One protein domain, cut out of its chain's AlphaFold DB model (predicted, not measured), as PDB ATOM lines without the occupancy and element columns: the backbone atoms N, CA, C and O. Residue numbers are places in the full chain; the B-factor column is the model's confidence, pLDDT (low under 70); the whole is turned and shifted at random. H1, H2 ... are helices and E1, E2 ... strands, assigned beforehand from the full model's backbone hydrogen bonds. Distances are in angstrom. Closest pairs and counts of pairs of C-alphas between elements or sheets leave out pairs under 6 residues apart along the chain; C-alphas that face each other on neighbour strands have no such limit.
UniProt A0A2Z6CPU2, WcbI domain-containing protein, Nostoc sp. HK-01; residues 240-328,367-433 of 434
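This is residues 240 to 328 and 367 to 433 of the 434 residues of the protein "WcbI domain-containing protein" of Nostoc sp. HK-01 (UniProt A0A2Z6CPU2). This is a two-part model: at one end H1 sits among H2, H6 and H7 in a cluster of mostly crossed helices, and at the other end the helical hairpin of H3 and H4 makes a separate arm along the long axis. Between them lies the short helix H5, near H2 and H3, while a long loop, residues 316 to 328, follows H4 on the arm's side and another, residues 379 to 400, leads from H5 to H6. The printed part has 156 residues, with one named strand and seven named helices in the order E1, H1, H2, H3, H4, H5, H6, H7. The class is mostly helix, though named elements hold only 73 of the 156 residues. The whole is compact, with a radius of gyration of the C-alphas of 16.6 A, yet elongated in outline, spanning 49 by 32 by 30 A.

Start at residues 240 to 241, which pair antiparallel with residues 252 to 253 of E1, residues 252 to 254; E1 pairs with no named strand. Next find the hub, H1, residues 255 to 262. It touches H2, residues 273 to 283, opposite ways at a steep tilt of 60 degrees, with C-alphas 256 and 280 closest at 6.1 A. Move on to H3, residues 286 to 301, and H4, residues 309 to 315: this hairpin only just touches, with 3 pairs of C-alphas within 8 A, the closest being Asp 301 and Phe 309 at 6.2 A. H5, residues 373 to 378, is close to H2 but not clearly touching, with C-alphas 281 and 374 closest at 7.3 A. H6, residues 401 to 412, touches H1 at a steep tilt of 49 degrees, the same way, with C-alphas 257 and 405 closest at 5.2 A. H7, residues 417 to 426, only just touches H1, with 3 pairs of C-alphas within 8 A, the closest being Phe 258 and Tyr 424 at 6.8 A. H3 and H7 are apart. Every O i to N i+4 pair is within hydrogen-bond range in H1 to H6, against 4 of 6 in H7.

Find C-alpha 252 at (17.488, -22.729, 30.506), where E1 begins. From C-alpha 286 at (6.268, -19.513, 44.492), H3 runs 22.2 A to its last C-alpha. H6 measures 16.2 A, H2 15.3 A and H7 14.1 A, ending at C-alpha 426 at (25.619, -18.436, 42.078).

The two C-alphas farthest apart, those of Ser 269 and Asp 305, are 54.2 A apart. Residues 329 to 366 are not printed, and C-alphas 328 and 367 are 11.1 A apart across this cut. The link from H5 to H6 is long, with 22 residues. Look for low confidence, with pLDDT under 70, at residues 267 to 271 and 393 to 396.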
ATOM      1  N   VAL A 240      15.346 -21.286  35.559       94.88
ATOM      2  CA  VAL A 240      16.543 -20.447  35.738       94.88
ATOM      3  C   VAL A 240      17.365 -20.402  34.449       94.88
ATOM      4  O   VAL A 240      17.335 -21.340  33.659       94.88
ATOM      5  N   GLY A 241      18.062 -19.295  34.194       90.81
ATOM      6  CA  GLY A 241      18.931 -19.145  33.023       90.81
ATOM      7  C   GLY A 241      20.395 -19.333  33.404       90.81
ATOM      8  O   GLY A 241      20.852 -18.692  34.348       90.81
ATOM      9  N   TYR A 242      21.123 -20.180  32.680       87.69
ATOM     10  CA  TYR A 242      22.555 -20.390  32.872       87.69
ATOM     11  C   TYR A 242      23.208 -20.878  31.576       87.69
ATOM     12  O   TYR A 242      22.597 -21.620  30.819       87.69
ATOM     13  N   LYS A 243      24.431 -20.424  31.287       83.56
ATOM     14  CA  LYS A 243      25.049 -20.599  29.959       83.56
ATOM     15  C   LYS A 243      26.244 -21.532  29.913       83.56
ATOM     16  O   LYS A 243      26.577 -22.013  28.835       83.56
ATOM     17  N   LEU A 244      26.924 -21.751  31.038       80.81
ATOM     18  CA  LEU A 244      28.150 -22.554  31.023       80.81
ATOM     19  C   LEU A 244      27.851 -24.044  30.825       80.81
ATOM     20  O   LEU A 244      28.687 -24.763  30.287       80.81
ATOM     21  N   TYR A 245      26.639 -24.493  31.167       81.31
ATOM     22  CA  TYR A 245      26.213 -25.877  30.992       81.31
ATOM     23  C   TYR A 245      25.073 -25.985  30.000       81.31
ATOM     24  O   TYR A 245      24.151 -25.178  29.997       81.31
ATOM     25  N   SER A 246      25.102 -27.041  29.189       83.38
ATOM     26  CA  SER A 246      23.953 -27.351  28.350       83.38
ATOM     27  C   SER A 246      22.869 -28.028  29.188       83.38
ATOM     28  O   SER A 246      23.134 -28.960  29.941       83.38
ATOM     29  N   SER A 247      21.624 -27.609  29.019       85.56
ATOM     30  CA  SER A 247      20.442 -28.345  29.481       85.56
ATOM     31  C   SER A 247      19.742 -29.019  28.290       85.56
ATOM     32  O   SER A 247      20.141 -28.813  27.134       85.56
ATOM     33  N   PRO A 248      18.683 -29.821  28.496       85.19
ATOM     34  CA  PRO A 248      17.776 -30.204  27.409       85.19
ATOM     35  C   PRO A 248      17.099 -28.994  26.727       85.19
ATOM     36  O   PRO A 248      16.608 -29.112  25.605       85.19
ATOM     37  N   PHE A 249      17.125 -27.822  27.372       86.38
ATOM     38  CA  PHE A 249      16.536 -26.556  26.932       86.38
ATOM     39  C   PHE A 249      17.602 -25.476  26.642       86.38
ATOM     40  O   PHE A 249      17.368 -24.282  26.834       86.38
ATOM     41  N   ILE A 250      18.781 -25.884  26.155       84.94
ATOM     42  CA  ILE A 250      19.899 -24.981  25.826       84.94
ATOM     43  C   ILE A 250      20.366 -24.236  27.095       84.94
ATOM     44  O   ILE A 250      20.873 -24.898  27.998       84.94
ATOM     45  N   ASP A 251      20.129 -22.924  27.196       87.06
ATOM     46  CA  ASP A 251      20.586 -22.044  28.290       87.06
ATOM     47  C   ASP A 251      19.590 -21.962  29.472       87.06
ATOM     48  O   ASP A 251      19.714 -21.109  30.353       87.06
ATOM     49  N   HIS A 252      18.523 -22.766  29.468       92.19
ATOM     50  CA  HIS A 252      17.488 -22.729  30.506       92.19
ATOM     51  C   HIS A 252      17.441 -24.027  31.299       92.19
ATOM     52  O   HIS A 252      17.308 -25.111  30.748       92.19
ATOM     53  N   HIS A 253      17.453 -23.917  32.613       94.88
ATOM     54  CA  HIS A 253      17.569 -25.050  33.511       94.88
ATOM     55  C   HIS A 253      16.403 -25.102  34.494       94.88
ATOM     56  O   HIS A 253      15.730 -24.104  34.753       94.88
ATOM     57  N   SER A 254      16.196 -26.290  35.061       96.19
ATOM     58  CA  SER A 254      15.284 -26.516  36.181       96.19
ATOM     59  C   SER A 254      16.062 -26.392  37.490       96.19
ATOM     60  O   SER A 254      17.035 -27.117  37.715       96.19
ATOM     61  N   SER A 255      15.635 -25.482  38.360       96.88
ATOM     62  CA  SER A 255      16.136 -25.359  39.730       96.88
ATOM     63  C   SER A 255      15.874 -26.619  40.564       96.88
ATOM     64  O   SER A 255      16.688 -26.971  41.414       96.88
ATOM     65  N   ILE A 256      14.790 -27.345  40.276       96.62
ATOM     66  CA  ILE A 256      14.469 -28.648  40.853       96.62
ATOM     67  C   ILE A 256      15.514 -29.669  40.404       96.62
ATOM     68  O   ILE A 256      16.058 -30.374  41.247       96.62
ATOM     69  N   ALA A 257      15.852 -29.729  39.111       95.62
ATOM     70  CA  ALA A 257      16.904 -30.631  38.636       95.62
ATOM     71  C   ALA A 257      18.260 -30.321  39.293       95.62
ATOM     72  O   ALA A 257      18.946 -31.241  39.732       95.62
ATOM     73  N   PHE A 258      18.619 -29.037  39.416       95.06
ATOM     74  CA  PHE A 258      19.818 -28.612  40.148       95.06
ATOM     75  C   PHE A 258      19.795 -29.090  41.604       95.06
ATOM     76  O   PHE A 258      20.773 -29.664  42.080       95.06
ATOM     77  N   LYS A 259      18.671 -28.890  42.303       95.56
ATOM     78  CA  LYS A 259      18.487 -29.293  43.701       95.56
ATOM     79  C   LYS A 259      18.585 -30.803  43.894       95.56
ATOM     80  O   LYS A 259      19.322 -31.254  44.762       95.56
ATOM     81  N   LEU A 260      17.884 -31.580  43.074       94.94
ATOM     82  CA  LEU A 260      17.907 -33.040  43.157       94.94
ATOM     83  C   LEU A 260      19.300 -33.603  42.855       94.94
ATOM     84  O   LEU A 260      19.744 -34.522  43.544       94.94
ATOM     85  N   HIS A 261      20.006 -33.023  41.880       93.69
ATOM     86  CA  HIS A 261      21.387 -33.396  41.588       93.69
ATOM     87  C   HIS A 261      22.326 -33.063  42.756       93.69
ATOM     88  O   HIS A 261      23.100 -33.921  43.180       93.69
ATOM     89  N   TYR A 262      22.212 -31.858  43.323       93.31
ATOM     90  CA  TYR A 262      22.975 -31.438  44.503       93.31
ATOM     91  C   TYR A 262      22.758 -32.387  45.694       93.31
ATOM     92  O   TYR A 262      23.711 -32.792  46.352       93.31
ATOM     93  N   ASP A 263      21.514 -32.819  45.913       92.75
ATOM     94  CA  ASP A 263      21.136 -33.768  46.969       92.75
ATOM     95  C   ASP A 263      21.512 -35.230  46.651       92.75
ATOM     96  O   ASP A 263      21.178 -36.139  47.414       92.75
ATOM     97  N   LYS A 264      22.196 -35.476  45.524       91.12
ATOM     98  CA  LYS A 264      22.618 -36.802  45.043       91.12
ATOM     99  C   LYS A 264      21.454 -37.787  44.867       91.12
ATOM    100  O   LYS A 264      21.619 -39.002  44.995       91.12
ATOM    101  N   ILE A 265      20.272 -37.276  44.512       87.25
ATOM    102  CA  ILE A 265      19.109 -38.089  44.148       87.25
ATOM    103  C   ILE A 265      19.293 -38.577  42.709       87.25
ATOM    104  O   ILE A 265      19.164 -37.808  41.761       87.25
ATOM    105  N   THR A 266      19.587 -39.865  42.524       73.38
ATOM    106  CA  THR A 266      19.785 -40.434  41.181       73.38
ATOM    107  C   THR A 266      18.499 -41.048  40.622       73.38
ATOM    108  O   THR A 266      17.789 -41.783  41.309       73.38
ATOM    109  N   ALA A 267      18.237 -40.801  39.335       63.50
ATOM    110  CA  ALA A 267      17.100 -41.353  38.590       63.50
ATOM    111  C   ALA A 267      17.087 -42.893  38.542       63.50
ATOM    112  O   ALA A 267      16.034 -43.518  38.574       63.50
ATOM    113  N   LYS A 268      18.274 -43.514  38.488       60.38
ATOM    114  CA  LYS A 268      18.448 -44.965  38.295       60.38
ATOM    115  C   LYS A 268      18.175 -45.811  39.541       60.38
ATOM    116  O   LYS A 268      18.117 -47.029  39.423       60.38
ATOM    117  N   SER A 269      18.053 -45.201  40.722       56.19
ATOM    118  CA  SER A 269      17.978 -45.933  41.996       56.19
ATOM    119  C   SER A 269      16.690 -45.701  42.784       56.19
ATOM    120  O   SER A 269      16.504 -46.329  43.825       56.19
ATOM    121  N   ASN A 270      15.813 -44.801  42.332       58.09
ATOM    122  CA  ASN A 270      14.769 -44.262  43.187       58.09
ATOM    123  C   ASN A 270      13.392 -44.383  42.528       58.09
ATOM    124  O   ASN A 270      13.002 -43.533  41.729       58.09
ATOM    125  N   ASP A 271      12.603 -45.361  42.981       67.50
ATOM    126  CA  ASP A 271      11.163 -45.504  42.688       67.50
ATOM    127  C   ASP A 271      10.324 -44.281  43.149       67.50
ATOM    128  O   ASP A 271       9.101 -44.265  43.046       67.50
ATOM    129  N   ASN A 272      10.974 -43.235  43.676       85.12
ATOM    130  CA  ASN A 272      10.372 -42.043  44.263       85.12
ATOM    131  C   ASN A 272      10.730 -40.731  43.544       85.12
ATOM    132  O   ASN A 272      10.492 -39.668  44.118       85.12
ATOM    133  N   LEU A 273      11.291 -40.744  42.326       89.31
ATOM    134  CA  LEU A 273      11.638 -39.498  41.622       89.31
ATOM    135  C   LEU A 273      10.451 -38.521  41.554       89.31
ATOM    136  O   LEU A 273      10.588 -37.369  41.958       89.31
ATOM    137  N   SER A 274       9.269 -38.992  41.155       90.94
ATOM    138  CA  SER A 274       8.044 -38.183  41.099       90.94
ATOM    139  C   SER A 274       7.701 -37.550  42.451       90.94
ATOM    140  O   SER A 274       7.285 -36.394  42.528       90.94
ATOM    141  N   LYS A 275       7.909 -38.294  43.546       92.25
ATOM    142  CA  LYS A 275       7.675 -37.816  44.915       92.25
ATOM    143  C   LYS A 275       8.677 -36.730  45.309       92.25
ATOM    144  O   LYS A 275       8.280 -35.754  45.941       92.25
ATOM    145  N   ASN A 276       9.943 -36.880  44.924       93.12
ATOM    146  CA  ASN A 276      10.981 -35.885  45.187       93.12
ATOM    147  C   ASN A 276      10.742 -34.605  44.378       93.12
ATOM    148  O   ASN A 276      10.760 -33.522  44.954       93.12
ATOM    149  N   ILE A 277      10.417 -34.727  43.084       94.62
ATOM    150  CA  ILE A 277      10.027 -33.594  42.227       94.62
ATOM    151  C   ILE A 277       8.864 -32.835  42.863       94.62
ATOM    152  O   ILE A 277       8.941 -31.621  43.036       94.62
ATOM    153  N   LYS A 278       7.812 -33.550  43.278       94.25
ATOM    154  CA  LYS A 278       6.662 -32.940  43.948       94.25
ATOM    155  C   LYS A 278       7.057 -32.213  45.236       94.25
ATOM    156  O   LYS A 278       6.648 -31.076  45.439       94.25
ATOM    157  N   GLY A 279       7.891 -32.830  46.075       94.44
ATOM    158  CA  GLY A 279       8.410 -32.197  47.291       94.44
ATOM    159  C   GLY A 279       9.195 -30.910  47.009       94.44
ATOM    160  O   GLY A 279       9.044 -29.918  47.724       94.44
ATOM    161  N   CYS A 280       9.982 -30.884  45.931       95.50
ATOM    162  CA  CYS A 280      10.645 -29.669  45.469       95.50
ATOM    163  C   CYS A 280       9.634 -28.609  44.998       95.50
ATOM    164  O   CYS A 280       9.736 -27.461  45.412       95.50
ATOM    165  N   ILE A 281       8.617 -28.968  44.205       95.06
ATOM    166  CA  ILE A 281       7.579 -28.016  43.759       95.06
ATOM    167  C   ILE A 281       6.825 -27.411  44.953       95.06
ATOM    168  O   ILE A 281       6.571 -26.203  44.992       95.06
ATOM    169  N   ASP A 282       6.482 -28.238  45.941       94.50
ATOM    170  CA  ASP A 282       5.780 -27.799  47.147       94.50
ATOM    171  C   ASP A 282       6.631 -26.824  47.978       94.50
ATOM    172  O   ASP A 282       6.084 -25.850  48.504       94.50
ATOM    173  N   SER A 283       7.951 -27.044  48.033       94.94
ATOM    174  CA  SER A 283       8.907 -26.192  48.758       94.94
ATOM    175  C   SER A 283       9.366 -24.946  47.996       94.94
ATOM    176  O   SER A 283       9.960 -24.062  48.608       94.94
ATOM    177  N   LEU A 284       9.060 -24.804  46.701       95.31
ATOM    178  CA  LEU A 284       9.348 -23.560  45.982       95.31
ATOM    179  C   LEU A 284       8.650 -22.373  46.658       95.31
ATOM    180  O   LEU A 284       7.433 -22.391  46.888       95.31
ATOM    181  N   LYS A 285       9.389 -21.275  46.845       95.44
ATOM    182  CA  LYS A 285       8.877 -19.968  47.288       95.44
ATOM    183  C   LYS A 285       8.072 -19.248  46.202       95.44
ATOM    184  O   LYS A 285       8.298 -18.078  45.895       95.44
ATOM    185  N   LYS A 286       7.113 -19.958  45.607       95.12
ATOM    186  CA  LYS A 286       6.268 -19.513  44.492       95.12
ATOM    187  C   LYS A 286       5.638 -18.141  44.734       95.12
ATOM    188  O   LYS A 286       5.710 -17.295  43.851       95.12
ATOM    189  N   GLU A 287       5.117 -17.883  45.933       95.94
ATOM    190  CA  GLU A 287       4.534 -16.585  46.303       95.94
ATOM    191  C   GLU A 287       5.561 -15.450  46.246       95.94
ATOM    192  O   GLU A 287       5.341 -14.444  45.575       95.94
ATOM    193  N   GLN A 288       6.716 -15.631  46.892       96.50
ATOM    194  CA  GLN A 288       7.768 -14.619  46.923       96.50
ATOM    195  C   GLN A 288       8.330 -14.352  45.522       96.50
ATOM    196  O   GLN A 288       8.481 -13.197  45.131       96.50
ATOM    197  N   ILE A 289       8.595 -15.403  44.736       96.00
ATOM    198  CA  ILE A 289       9.095 -15.279  43.356       96.00
ATOM    199  C   ILE A 289       8.078 -14.540  42.475       96.00
ATOM    200  O   ILE A 289       8.462 -13.682  41.671       96.00
ATOM    201  N   PHE A 290       6.784 -14.831  42.642       97.31
ATOM    202  CA  PHE A 290       5.709 -14.136  41.943       97.31
ATOM    203  C   PHE A 290       5.650 -12.660  42.326       97.31
ATOM    204  O   PHE A 290       5.723 -11.805  41.444       97.31
ATOM    205  N   MET A 291       5.591 -12.351  43.623       97.50
ATOM    206  CA  MET A 291       5.510 -10.974  44.109       97.50
ATOM    207  C   MET A 291       6.731 -10.151  43.703       97.50
ATOM    208  O   MET A 291       6.575  -9.025  43.233       97.50
ATOM    209  N   ASN A 292       7.935 -10.718  43.787       97.62
ATOM    210  CA  ASN A 292       9.155 -10.055  43.332       97.62
ATOM    211  C   ASN A 292       9.109  -9.760  41.825       97.62
ATOM    212  O   ASN A 292       9.395  -8.638  41.412       97.62
ATOM    213  N   SER A 293       8.694 -10.737  41.009       97.19
ATOM    214  CA  SER A 293       8.548 -10.548  39.556       97.19
ATOM    215  C   SER A 293       7.512  -9.471  39.222       97.19
ATOM    216  O   SER A 293       7.715  -8.662  38.320       97.19
ATOM    217  N   PHE A 294       6.407  -9.444  39.964       97.69
ATOM    218  CA  PHE A 294       5.317  -8.494  39.780       97.69
ATOM    219  C   PHE A 294       5.716  -7.065  40.162       97.69
ATOM    220  O   PHE A 294       5.481  -6.128  39.398       97.69
ATOM    221  N   LEU A 295       6.385  -6.890  41.305       98.12
ATOM    222  CA  LEU A 295       6.897  -5.593  41.747       98.12
ATOM    223  C   LEU A 295       7.983  -5.055  40.811       98.12
ATOM    224  O   LEU A 295       7.980  -3.862  40.496       98.12
ATOM    225  N   GLU A 296       8.880  -5.918  40.328       98.06
ATOM    226  CA  GLU A 296       9.889  -5.516  39.348       98.06
ATOM    227  C   GLU A 296       9.236  -5.104  38.022       98.06
ATOM    228  O   GLU A 296       9.610  -4.080  37.451       98.06
ATOM    229  N   LEU A 297       8.199  -5.813  37.562       98.06
ATOM    230  CA  LEU A 297       7.443  -5.412  36.375       98.06
ATOM    231  C   LEU A 297       6.796  -4.028  36.548       98.06
ATOM    232  O   LEU A 297       6.959  -3.185  35.669       98.06
ATOM    233  N   ILE A 298       6.144  -3.749  37.686       98.25
ATOM    234  CA  ILE A 298       5.582  -2.418  37.998       98.25
ATOM    235  C   ILE A 298       6.667  -1.341  37.950       98.25
ATOM    236  O   ILE A 298       6.474  -0.256  37.397       98.25
ATOM    237  N   LYS A 299       7.817  -1.615  38.572       98.19
ATOM    238  CA  LYS A 299       8.936  -0.673  38.638       98.19
ATOM    239  C   LYS A 299       9.480  -0.356  37.246       98.19
ATOM    240  O   LYS A 299       9.728   0.813  36.955       98.19
ATOM    241  N   ARG A 300       9.648  -1.370  36.393       97.44
ATOM    242  CA  ARG A 300      10.142  -1.203  35.019       97.44
ATOM    243  C   ARG A 300       9.121  -0.486  34.143       97.44
ATOM    244  O   ARG A 300       9.493   0.463  33.460       97.44
ATOM    245  N   ASP A 301       7.845  -0.845  34.257       98.38
ATOM    246  CA  ASP A 301       6.752  -0.225  33.505       98.38
ATOM    247  C   ASP A 301       6.687   1.288  33.725       98.38
ATOM    248  O   ASP A 301       6.525   2.041  32.771       98.38
ATOM    249  N   LYS A 302       6.957   1.779  34.944       98.12
ATOM    250  CA  LYS A 302       7.049   3.226  35.227       98.12
ATOM    251  C   LYS A 302       8.085   3.964  34.371       98.12
ATOM    252  O   LYS A 302       7.869   5.140  34.092       98.12
ATOM    253  N   ARG A 303       9.157   3.299  33.933       97.06
ATOM    254  CA  ARG A 303      10.252   3.891  33.142       97.06
ATOM    255  C   ARG A 303      10.067   3.765  31.629       97.06
ATOM    256  O   ARG A 303      10.756   4.454  30.888       97.06
ATOM    257  N   TRP A 304       9.177   2.890  31.170       98.38
ATOM    258  CA  TRP A 304       8.916   2.690  29.742       98.38
ATOM    259  C   TRP A 304       8.005   3.780  29.191       98.38
ATOM    260  O   TRP A 304       7.132   4.258  29.904       98.38
ATOM    261  N   ASP A 305       8.162   4.170  27.934       98.50
ATOM    262  CA  ASP A 305       7.221   5.114  27.319       98.50
ATOM    263  C   ASP A 305       5.952   4.368  26.878       98.50
ATOM    264  O   ASP A 305       4.831   4.813  27.124       98.50
ATOM    265  N   VAL A 306       6.126   3.158  26.339       98.50
ATOM    266  CA  VAL A 306       5.028   2.234  26.041       98.50
ATOM    267  C   VAL A 306       4.744   1.373  27.274       98.50
ATOM    268  O   VAL A 306       5.519   0.482  27.619       98.50
ATOM    269  N   LYS A 307       3.622   1.643  27.950       98.38
ATOM    270  CA  LYS A 307       3.178   0.899  29.144       98.38
ATOM    271  C   LYS A 307       2.515  -0.420  28.761       98.38
ATOM    272  O   LYS A 307       1.875  -0.495  27.716       98.38
ATOM    273  N   ILE A 308       2.602  -1.440  29.608       98.62
ATOM    274  CA  ILE A 308       1.967  -2.756  29.401       98.62
ATOM    275  C   ILE A 308       1.480  -3.420  30.699       98.62
ATOM    276  O   ILE A 308       0.751  -4.413  30.651       98.62
ATOM    277  N   PHE A 309       1.878  -2.905  31.865       98.56
ATOM    278  CA  PHE A 309       1.576  -3.538  33.148       98.56
ATOM    279  C   PHE A 309       0.076  -3.742  33.394       98.56
ATOM    280  O   PHE A 309      -0.313  -4.798  33.878       98.56
ATOM    281  N   ASP A 310      -0.771  -2.780  33.034       98.56
ATOM    282  CA  ASP A 310      -2.229  -2.876  33.161       98.56
ATOM    283  C   ASP A 310      -2.801  -4.078  32.396       98.56
ATOM    284  O   ASP A 310      -3.614  -4.826  32.941       98.56
ATOM    285  N   PHE A 311      -2.337  -4.319  31.165       98.69
ATOM    286  CA  PHE A 311      -2.769  -5.475  30.387       98.69
ATOM    287  C   PHE A 311      -2.346  -6.774  31.061       98.69
ATOM    288  O   PHE A 311      -3.162  -7.683  31.202       98.69
ATOM    289  N   ILE A 312      -1.092  -6.855  31.510       98.50
ATOM    290  CA  ILE A 312      -0.588  -8.046  32.197       98.50
ATOM    291  C   ILE A 312      -1.382  -8.271  33.484       98.50
ATOM    292  O   ILE A 312      -1.941  -9.344  33.660       98.50
ATOM    293  N   ASN A 313      -1.524  -7.263  34.341       98.25
ATOM    294  CA  ASN A 313      -2.272  -7.353  35.593       98.25
ATOM    295  C   ASN A 313      -3.708  -7.859  35.389       98.25
ATOM    296  O   ASN A 313      -4.174  -8.719  36.132       98.25
ATOM    297  N   ASN A 314      -4.394  -7.358  34.361       98.38
ATOM    298  CA  ASN A 314      -5.792  -7.700  34.116       98.38
ATOM    299  C   ASN A 314      -5.978  -9.074  33.457       98.38
ATOM    300  O   ASN A 314      -7.068  -9.632  33.543       98.38
ATOM    301  N   ASN A 315      -4.948  -9.623  32.803       98.50
ATOM    302  CA  ASN A 315      -5.074 -10.833  31.985       98.50
ATOM    303  C   ASN A 315      -4.217 -12.013  32.457       98.50
ATOM    304  O   ASN A 315      -4.498 -13.139  32.061       98.50
ATOM    305  N   LEU A 316      -3.205 -11.799  33.303       97.75
ATOM    306  CA  LEU A 316      -2.227 -12.828  33.689       97.75
ATOM    307  C   LEU A 316      -2.872 -14.060  34.332       97.75
ATOM    308  O   LEU A 316      -2.353 -15.157  34.180       97.75
ATOM    309  N   LEU A 317      -3.993 -13.891  35.037       97.19
ATOM    310  CA  LEU A 317      -4.721 -15.004  35.656       97.19
ATOM    311  C   LEU A 317      -5.685 -15.705  34.690       97.19
ATOM    312  O   LEU A 317      -6.134 -16.810  34.976       97.19
ATOM    313  N   PHE A 318      -6.011 -15.085  33.558       98.25
ATOM    314  CA  PHE A 318      -7.067 -15.535  32.649       98.25
ATOM    315  C   PHE A 318      -6.528 -16.077  31.326       98.25
ATOM    316  O   PHE A 318      -7.174 -16.922  30.713       98.25
ATOM    317  N   LEU A 319      -5.353 -15.618  30.892       97.56
ATOM    318  CA  LEU A 319      -4.778 -15.923  29.586       97.56
ATOM    319  C   LEU A 319      -3.297 -16.316  29.709       97.56
ATOM    320  O   LEU A 319      -2.565 -15.723  30.504       97.56
ATOM    321  N   PRO A 320      -2.804 -17.249  28.873       96.06
ATOM    322  CA  PRO A 320      -1.381 -17.551  28.800       96.06
ATOM    323  C   PRO A 320      -0.632 -16.394  28.124       96.06
ATOM    324  O   PRO A 320      -0.666 -16.227  26.902       96.06
ATOM    325  N   LEU A 321       0.054 -15.574  28.922       97.31
ATOM    326  CA  LEU A 321       0.818 -14.419  28.429       97.31
ATOM    327  C   LEU A 321       2.301 -14.719  28.166       97.31
ATOM    328  O   LEU A 321       2.982 -13.919  27.526       97.31
ATOM    329  N   LEU A 322       2.809 -15.848  28.664       96.94
ATOM    330  CA  LEU A 322       4.230 -16.195  28.683       96.94
ATOM    331  C   LEU A 322       4.439 -17.673  28.328       96.94
ATOM    332  O   LEU A 322       3.699 -18.529  28.806       96.94
ATOM    333  N   LEU A 323       5.462 -17.954  27.519       95.31
ATOM    334  CA  LEU A 323       5.969 -19.295  27.192       95.31
ATOM    335  C   LEU A 323       7.156 -19.694  28.084       95.31
ATOM    336  O   LEU A 323       7.368 -20.870  28.360       95.31
ATOM    337  N   THR A 324       7.942 -18.707  28.520       95.31
ATOM    338  CA  THR A 324       9.036 -18.819  29.500       95.31
ATOM    339  C   THR A 324       9.029 -17.561  30.380       95.31
ATOM    340  O   THR A 324       8.132 -16.730  30.253       95.31
ATOM    341  N   PHE A 325      10.020 -17.346  31.255       95.44
ATOM    342  CA  PHE A 325      10.096 -16.078  31.993       95.44
ATOM    343  C   PHE A 325      10.349 -14.855  31.089       95.44
ATOM    344  O   PHE A 325      10.054 -13.746  31.513       95.44
ATOM    345  N   SER A 326      10.897 -15.019  29.878       94.69
ATOM    346  CA  SER A 326      11.317 -13.919  28.982       94.69
ATOM    347  C   SER A 326      10.749 -14.015  27.566       94.69
ATOM    348  O   SER A 326      11.010 -13.130  26.751       94.69
ATOM    349  N   HIS A 327       9.977 -15.055  27.252       95.00
ATOM    350  CA  HIS A 327       9.295 -15.205  25.968       95.00
ATOM    351  C   HIS A 327       7.786 -14.984  26.144       95.00
ATOM    352  O   HIS A 327       7.091 -15.886  26.616       95.00
ATOM    353  N   PRO A 328       7.265 -13.789  25.810       96.31
ATOM    354  CA  PRO A 328       5.833 -13.541  25.673       96.31
ATOM    355  C   PRO A 328       5.140 -14.524  24.722       96.31
ATOM    356  O   PRO A 328       5.755 -15.067  23.810       96.31
ATOM    357  N   PRO A 367      10.696 -22.481  22.630       87.12
ATOM    358  CA  PRO A 367      10.681 -23.317  23.799       87.12
ATOM    359  C   PRO A 367       9.525 -22.942  24.749       87.12
ATOM    360  O   PRO A 367       9.315 -21.756  25.017       87.12
ATOM    361  N   ILE A 368       8.807 -23.941  25.271       93.25
ATOM    362  CA  ILE A 368       7.705 -23.764  26.234       93.25
ATOM    363  C   ILE A 368       8.090 -24.422  27.552       93.25
ATOM    364  O   ILE A 368       8.391 -25.618  27.582       93.25
ATOM    365  N   TRP A 369       8.044 -23.643  28.631       95.75
ATOM    366  CA  TRP A 369       8.151 -24.138  29.996       95.75
ATOM    367  C   TRP A 369       6.745 -24.357  30.568       95.75
ATOM    368  O   TRP A 369       5.949 -23.418  30.587       95.75
ATOM    369  N   PRO A 370       6.390 -25.569  31.023       95.44
ATOM    370  CA  PRO A 370       5.046 -25.824  31.519       95.44
ATOM    371  C   PRO A 370       4.804 -25.129  32.865       95.44
ATOM    372  O   PRO A 370       5.678 -25.088  33.731       95.44
ATOM    373  N   ILE A 371       3.577 -24.646  33.070       96.69
ATOM    374  CA  ILE A 371       3.100 -24.222  34.390       96.69
ATOM    375  C   ILE A 371       2.604 -25.463  35.134       96.69
ATOM    376  O   ILE A 371       1.672 -26.135  34.676       96.69
ATOM    377  N   TYR A 372       3.207 -25.772  36.282       95.12
ATOM    378  CA  TYR A 372       2.825 -26.933  37.096       95.12
ATOM    379  C   TYR A 372       1.430 -26.774  37.705       95.12
ATOM    380  O   TYR A 372       0.961 -25.654  37.924       95.12
ATOM    381  N   ASP A 373       0.771 -27.890  38.003       94.94
ATOM    382  CA  ASP A 373      -0.583 -27.896  38.570       94.94
ATOM    383  C   ASP A 373      -0.630 -27.207  39.935       94.94
ATOM    384  O   ASP A 373      -1.579 -26.488  40.242       94.94
ATOM    385  N   GLU A 374       0.424 -27.355  40.735       94.25
ATOM    386  CA  GLU A 374       0.581 -26.696  42.025       94.25
ATOM    387  C   GLU A 374       0.629 -25.173  41.872       94.25
ATOM    388  O   GLU A 374      -0.009 -24.461  42.645       94.25
ATOM    389  N   ILE A 375       1.342 -24.670  40.856       95.06
ATOM    390  CA  ILE A 375       1.423 -23.235  40.545       95.06
ATOM    391  C   ILE A 375       0.075 -22.732  40.029       95.06
ATOM    392  O   ILE A 375      -0.435 -21.721  40.512       95.06
ATOM    393  N   GLN A 376      -0.530 -23.469  39.096       96.44
ATOM    394  CA  GLN A 376      -1.827 -23.139  38.515       96.44
ATOM    395  C   GLN A 376      -2.915 -23.039  39.591       96.44
ATOM    396  O   GLN A 376      -3.661 -22.061  39.636       96.44
ATOM    397  N   LYS A 377      -2.969 -24.028  40.491       96.12
ATOM    398  CA  LYS A 377      -3.907 -24.071  41.613       96.12
ATOM    399  C   LYS A 377      -3.632 -22.960  42.620       96.12
ATOM    400  O   LYS A 377      -4.575 -22.313  43.063       96.12
ATOM    401  N   TYR A 378      -2.368 -22.741  42.982       96.19
ATOM    402  CA  TYR A 378      -1.994 -21.741  43.983       96.19
ATOM    403  C   TYR A 378      -2.411 -20.327  43.556       96.19
ATOM    404  O   TYR A 378      -3.034 -19.614  44.337       96.19
ATOM    405  N   PHE A 379      -2.157 -19.949  42.299       96.38
ATOM    406  CA  PHE A 379      -2.540 -18.635  41.765       96.38
ATOM    407  C   PHE A 379      -3.947 -18.587  41.158       96.38
ATOM    408  O   PHE A 379      -4.347 -17.548  40.640       96.38
ATOM    409  N   SER A 380      -4.714 -19.682  41.230       97.25
ATOM    410  CA  SER A 380      -6.068 -19.777  40.662       97.25
ATOM    411  C   SER A 380      -6.139 -19.364  39.184       97.25
ATOM    412  O   SER A 380      -7.048 -18.641  38.774       97.25
ATOM    413  N   LEU A 381      -5.167 -19.808  38.378       97.75
ATOM    414  CA  LEU A 381      -5.147 -19.506  36.946       97.75
ATOM    415  C   LEU A 381      -6.350 -20.168  36.254       97.75
ATOM    416  O   LEU A 381      -6.622 -21.354  36.454       97.75
ATOM    417  N   GLN A 382      -7.047 -19.411  35.408       97.75
ATOM    418  CA  GLN A 382      -8.284 -19.824  34.728       97.75
ATOM    419  C   GLN A 382      -8.049 -20.446  33.346       97.75
ATOM    420  O   GLN A 382      -8.992 -20.690  32.597       97.75
ATOM    421  N   TYR A 383      -6.792 -20.707  33.003       96.88
ATOM    422  CA  TYR A 383      -6.388 -21.329  31.750       96.88
ATOM    423  C   TYR A 383      -5.491 -22.532  32.018       96.88
ATOM    424  O   TYR A 383      -4.835 -22.632  33.054       96.88
ATOM    425  N   ASN A 384      -5.445 -23.435  31.043       92.56
ATOM    426  CA  ASN A 384      -4.548 -24.580  31.047       92.56
ATOM    427  C   ASN A 384      -3.418 -24.342  30.047       92.56
ATOM    428  O   ASN A 384      -3.650 -23.851  28.944       92.56
ATOM    429  N   THR A 385      -2.205 -24.736  30.417       90.62
ATOM    430  CA  THR A 385      -1.066 -24.826  29.497       90.62
ATOM    431  C   THR A 385      -0.720 -26.290  29.256       90.62
ATOM    432  O   THR A 385      -1.014 -27.133  30.113       90.62
ATOM    433  N   PRO A 386      -0.051 -26.619  28.138       90.25
ATOM    434  CA  PRO A 386       0.588 -27.919  27.997       90.25
ATOM    435  C   PRO A 386       1.465 -28.217  29.222       90.25
ATOM    436  O   PRO A 386       2.168 -27.337  29.720       90.25
ATOM    437  N   LYS A 387       1.410 -29.456  29.717       92.94
ATOM    438  CA  LYS A 387       2.217 -29.943  30.855       92.94
ATOM    439  C   LYS A 387       3.506 -30.622  30.389       92.94
ATOM    440  O   LYS A 387       4.050 -31.489  31.062       92.94
ATOM    441  N   ILE A 388       3.956 -30.233  29.200       93.69
ATOM    442  CA  ILE A 388       5.132 -30.762  28.527       93.69
ATOM    443  C   ILE A 388       6.088 -29.620  28.213       93.69
ATOM    444  O   ILE A 388       5.671 -28.523  27.843       93.69
ATOM    445  N   PHE A 389       7.374 -29.900  28.343       94.31
ATOM    446  CA  PHE A 389       8.449 -29.030  27.908       94.31
ATOM    447  C   PHE A 389       8.581 -29.151  26.396       94.31
ATOM    448  O   PHE A 389       8.901 -30.221  25.877       94.31
ATOM    449  N   GLN A 390       8.368 -28.055  25.677       92.12
ATOM    450  CA  GLN A 390       8.695 -27.993  24.257       92.12
ATOM    451  C   GLN A 390      10.118 -27.460  24.132       92.12
ATOM    452  O   GLN A 390      10.372 -26.313  24.477       92.12
ATOM    453  N   CYS A 391      11.053 -28.284  23.664       86.06
ATOM    454  CA  CYS A 391      12.450 -27.894  23.477       86.06
ATOM    455  C   CYS A 391      12.704 -27.622  21.989       86.06
ATOM    456  O   CYS A 391      12.314 -28.421  21.136       86.06
ATOM    457  N   LYS A 392      13.371 -26.517  21.640       77.62
ATOM    458  CA  LYS A 392      13.634 -26.187  20.230       77.62
ATOM    459  C   LYS A 392      14.614 -27.196  19.610       77.62
ATOM    460  O   LYS A 392      15.737 -27.341  20.080       77.62
ATOM    461  N   GLY A 393      14.200 -27.862  18.530       67.75
ATOM    462  CA  GLY A 393      15.070 -28.605  17.603       67.75
ATOM    463  C   GLY A 393      15.630 -29.955  18.073       67.75
ATOM    464  O   GLY A 393      15.902 -30.799  17.226       67.75
ATOM    465  N   LEU A 394      15.785 -30.188  19.379       60.75
ATOM    466  CA  LEU A 394      16.417 -31.410  19.902       60.75
ATOM    467  C   LEU A 394      15.435 -32.565  20.122       60.75
ATOM    468  O   LEU A 394      15.783 -33.723  19.906       60.75
ATOM    469  N   TYR A 395      14.198 -32.255  20.508       65.94
ATOM    470  CA  TYR A 395      13.193 -33.260  20.833       65.94
ATOM    471  C   TYR A 395      11.944 -32.995  20.000       65.94
ATOM    472  O   TYR A 395      11.236 -32.011  20.195       65.94
ATOM    473  N   LYS A 396      11.698 -33.876  19.021       65.88
ATOM    474  CA  LYS A 396      10.538 -33.790  18.115       65.88
ATOM    475  C   LYS A 396       9.203 -33.940  18.862       65.88
ATOM    476  O   LYS A 396       8.159 -33.567  18.336       65.88
ATOM    477  N   TYR A 397       9.258 -34.473  20.079       75.81
ATOM    478  CA  TYR A 397       8.144 -34.661  20.995       75.81
ATOM    479  C   TYR A 397       8.463 -33.900  22.287       75.81
ATOM    480  O   TYR A 397       9.621 -33.868  22.704       75.81
ATOM    481  N   GLY A 398       7.467 -33.239  22.883       89.62
ATOM    482  CA  GLY A 398       7.663 -32.560  24.165       89.62
ATOM    483  C   GLY A 398       8.030 -33.546  25.277       89.62
ATOM    484  O   GLY A 398       7.688 -34.723  25.188       89.62
ATOM    485  N   LEU A 399       8.721 -33.064  26.308       93.69
ATOM    486  CA  LEU A 399       9.161 -33.871  27.450       93.69
ATOM    487  C   LEU A 399       8.204 -33.687  28.628       93.69
ATOM    488  O   LEU A 399       7.757 -32.576  28.903       93.69
ATOM    489  N   THR A 400       7.916 -34.748  29.366       94.12
ATOM    490  CA  THR A 400       7.330 -34.649  30.708       94.12
ATOM    491  C   THR A 400       8.332 -34.031  31.691       94.12
ATOM    492  O   THR A 400       9.528 -33.931  31.408       94.12
ATOM    493  N   ILE A 401       7.866 -33.623  32.874       94.56
ATOM    494  CA  ILE A 401       8.757 -33.103  33.924       94.56
ATOM    495  C   ILE A 401       9.793 -34.132  34.384       94.56
ATOM    496  O   ILE A 401      10.948 -33.774  34.596       94.56
ATOM    497  N   GLU A 402       9.417 -35.407  34.482       93.69
ATOM    498  CA  GLU A 402      10.332 -36.476  34.883       93.69
ATOM    499  C   GLU A 402      11.411 -36.711  33.829       93.69
ATOM    500  O   GLU A 402      12.593 -36.763  34.162       93.69
ATOM    501  N   GLU A 403      11.027 -36.783  32.551       93.69
ATOM    502  CA  GLU A 403      11.980 -36.911  31.443       93.69
ATOM    503  C   GLU A 403      12.928 -35.712  31.387       93.69
ATOM    504  O   GLU A 403      14.140 -35.890  31.271       93.69
ATOM    505  N   PHE A 404      12.398 -34.492  31.518       94.56
ATOM    506  CA  PHE A 404      13.205 -33.275  31.506       94.56
ATOM    507  C   PHE A 404      14.217 -33.238  32.656       94.56
ATOM    508  O   PHE A 404      15.392 -32.918  32.446       94.56
ATOM    509  N   ILE A 405      13.776 -33.570  33.873       94.62
ATOM    510  CA  ILE A 405      14.630 -33.574  35.061       94.62
ATOM    511  C   ILE A 405      15.689 -34.670  34.956       94.62
ATOM    512  O   ILE A 405      16.855 -34.385  35.209       94.62
ATOM    513  N   ASN A 406      15.329 -35.875  34.511       93.06
ATOM    514  CA  ASN A 406      16.292 -36.959  34.305       93.06
ATOM    515  C   ASN A 406      17.371 -36.578  33.296       93.06
ATOM    516  O   ASN A 406      18.552 -36.647  33.620       93.06
ATOM    517  N   LEU A 407      16.973 -36.080  32.121       92.62
ATOM    518  CA  LEU A 407      17.922 -35.636  31.101       92.62
ATOM    519  C   LEU A 407      18.813 -34.489  31.597       92.62
ATOM    520  O   LEU A 407      19.983 -34.417  31.233       92.62
ATOM    521  N   SER A 408      18.278 -33.589  32.426       93.50
ATOM    522  CA  SER A 408      19.071 -32.518  33.036       93.50
ATOM    523  C   SER A 408      20.089 -33.068  34.039       93.50
ATOM    524  O   SER A 408      21.255 -32.700  33.975       93.50
ATOM    525  N   MET A 409      19.677 -33.968  34.937       92.81
ATOM    526  CA  MET A 409      20.571 -34.567  35.936       92.81
ATOM    527  C   MET A 409      21.648 -35.451  35.302       92.81
ATOM    528  O   MET A 409      22.771 -35.455  35.799       92.81
ATOM    529  N   ASP A 410      21.327 -36.159  34.215       91.94
ATOM    530  CA  ASP A 410      22.306 -36.925  33.440       91.94
ATOM    531  C   ASP A 410      23.403 -35.993  32.906       91.94
ATOM    532  O   ASP A 410      24.582 -36.261  33.122       91.94
ATOM    533  N   LYS A 411      23.034 -34.842  32.328       91.69
ATOM    534  CA  LYS A 411      24.010 -33.826  31.899       91.69
ATOM    535  C   LYS A 411      24.824 -33.258  33.060       91.69
ATOM    536  O   LYS A 411      26.019 -33.041  32.919       91.69
ATOM    537  N   TYR A 412      24.199 -33.017  34.211       92.69
ATOM    538  CA  TYR A 412      24.915 -32.494  35.378       92.69
ATOM    539  C   TYR A 412      25.894 -33.509  35.969       92.69
ATOM    540  O   TYR A 412      26.907 -33.111  36.523       92.69
ATOM    541  N   SER A 413      25.638 -34.810  35.808       91.81
ATOM    542  CA  SER A 413      26.554 -35.866  36.259       91.81
ATOM    543  C   SER A 413      27.865 -35.944  35.478       91.81
ATOM    544  O   SER A 413      28.784 -36.631  35.912       91.81
ATOM    545  N   GLU A 414      27.960 -35.232  34.352       91.94
ATOM    546  CA  GLU A 414      29.197 -35.066  33.582       91.94
ATOM    547  C   GLU A 414      30.098 -33.955  34.154       91.94
ATOM    548  O   GLU A 414      31.214 -33.771  33.673       91.94
ATOM    549  N   ILE A 415      29.618 -33.212  35.158       91.06
ATOM    550  CA  ILE A 415      30.302 -32.076  35.779       91.06
ATOM    551  C   ILE A 415      30.818 -32.506  37.155       91.06
ATOM    552  O   ILE A 415      30.082 -33.089  37.952       91.06
ATOM    553  N   GLU A 416      32.078 -32.191  37.451       93.19
ATOM    554  CA  GLU A 416      32.668 -32.461  38.763       93.19
ATOM    555  C   GLU A 416      32.035 -31.581  39.853       93.19
ATOM    556  O   GLU A 416      31.695 -30.416  39.628       93.19
ATOM    557  N   ASP A 417      31.924 -32.108  41.076       92.56
ATOM    558  CA  ASP A 417      31.271 -31.406  42.195       92.56
ATOM    559  C   ASP A 417      31.917 -30.051  42.516       92.56
ATOM    560  O   ASP A 417      31.225 -29.092  42.872       92.56
ATOM    561  N   GLU A 418      33.237 -29.961  42.357       94.19
ATOM    562  CA  GLU A 418      34.016 -28.736  42.563       94.19
ATOM    563  C   GLU A 418      33.606 -27.614  41.599       94.19
ATOM    564  O   GLU A 418      33.710 -26.437  41.945       94.19
ATOM    565  N   GLU A 419      33.104 -27.972  40.416       92.50
ATOM    566  CA  GLU A 419      32.627 -27.033  39.405       92.50
ATOM    567  C   GLU A 419      31.122 -26.762  39.551       92.50
ATOM    568  O   GLU A 419      30.676 -25.618  39.465       92.50
ATOM    569  N   PHE A 420      30.331 -27.794  39.858       92.25
ATOM    570  CA  PHE A 420      28.876 -27.690  39.960       92.25
ATOM    571  C   PHE A 420      28.401 -26.873  41.175       92.25
ATOM    572  O   PHE A 420      27.459 -26.081  41.074       92.25
ATOM    573  N   ILE A 421      29.024 -27.051  42.347       92.75
ATOM    574  CA  ILE A 421      28.586 -26.402  43.596       92.75
ATOM    575  C   ILE A 421      28.651 -24.865  43.520       92.75
ATOM    576  O   ILE A 421      27.677 -24.218  43.922       92.75
ATOM    577  N   PRO A 422      29.737 -24.241  43.016       93.31
ATOM    578  CA  PRO A 422      29.773 -22.798  42.790       93.31
ATOM    579  C   PRO A 422      28.591 -22.291  41.961       93.31
ATOM    580  O   PRO A 422      27.968 -21.305  42.342       93.31
ATOM    581  N   VAL A 423      28.223 -23.010  40.899       90.81
ATOM    582  CA  VAL A 423      27.108 -22.648  40.013       90.81
ATOM    583  C   VAL A 423      25.764 -22.747  40.718       90.81
ATOM    584  O   VAL A 423      24.938 -21.841  40.625       90.81
ATOM    585  N   TYR A 424      25.548 -23.826  41.472       91.25
ATOM    586  CA  TYR A 424      24.347 -23.995  42.289       91.25
ATOM    587  C   TYR A 424      24.149 -22.817  43.263       91.25
ATOM    588  O   TYR A 424      23.027 -22.333  43.448       91.25
ATOM    589  N   ASN A 425      25.244 -22.335  43.857       92.31
ATOM    590  CA  ASN A 425      25.231 -21.193  44.767       92.31
ATOM    591  C   ASN A 425      25.040 -19.860  44.029       92.31
ATOM    592  O   ASN A 425      24.234 -19.045  44.469       92.31
ATOM    593  N   GLU A 426      25.734 -19.646  42.907       91.06
ATOM    594  CA  GLU A 426      25.619 -18.436  42.078       91.06
ATOM    595  C   GLU A 426      24.186 -18.220  41.587       91.06
ATOM    596  O   GLU A 426      23.658 -17.111  41.641       91.06
ATOM    597  N   LEU A 427      23.522 -19.300  41.169       88.50
ATOM    598  CA  LEU A 427      22.132 -19.272  40.725       88.50
ATOM    599  C   LEU A 427      21.123 -19.076  41.869       88.50
ATOM    600  O   LEU A 427      19.916 -19.022  41.614       88.50
ATOM    601  N   GLY A 428      21.584 -19.006  43.124       90.88
ATOM    602  CA  GLY A 428      20.726 -18.840  44.295       90.88
ATOM    603  C   GLY A 428      19.700 -19.965  44.426       90.88
ATOM    604  O   GLY A 428      18.578 -19.732  44.875       90.88
ATOM    605  N   ILE A 429      20.035 -21.192  43.996       91.81
ATOM    606  CA  ILE A 429      19.056 -22.286  43.937       91.81
ATOM    607  C   ILE A 429      18.485 -22.572  45.325       91.81
ATOM    608  O   ILE A 429      17.273 -22.713  45.462       91.81
ATOM    609  N   ALA A 430      19.326 -22.563  46.363       88.38
ATOM    610  CA  ALA A 430      18.893 -22.738  47.748       88.38
ATOM    611  C   ALA A 430      17.835 -21.700  48.181       88.38
ATOM    612  O   ALA A 430      16.866 -22.055  48.850       88.38
ATOM    613  N   GLU A 431      17.966 -20.442  47.757       89.56
ATOM    614  CA  GLU A 431      17.053 -19.355  48.140       89.56
ATOM    615  C   GLU A 431      15.639 -19.537  47.574       89.56
ATOM    616  O   GLU A 431      14.671 -19.022  48.144       89.56
ATOM    617  N   ASN A 432      15.509 -20.304  46.482       86.12
ATOM    618  CA  ASN A 432      14.216 -20.644  45.893       86.12
ATOM    619  C   ASN A 432      13.420 -21.647  46.752       86.12
ATOM    620  O   ASN A 432      12.205 -21.723  46.569       86.12
ATOM    621  N   PHE A 433      14.070 -22.390  47.661       83.50
ATOM    622  CA  PHE A 433      13.452 -23.463  48.460       83.50
ATOM    623  C   PHE A 433      13.408 -23.198  49.979       83.50
ATOM    624  O   PHE A 433      12.500 -23.709  50.633       83.50
TER     625      PHE A 433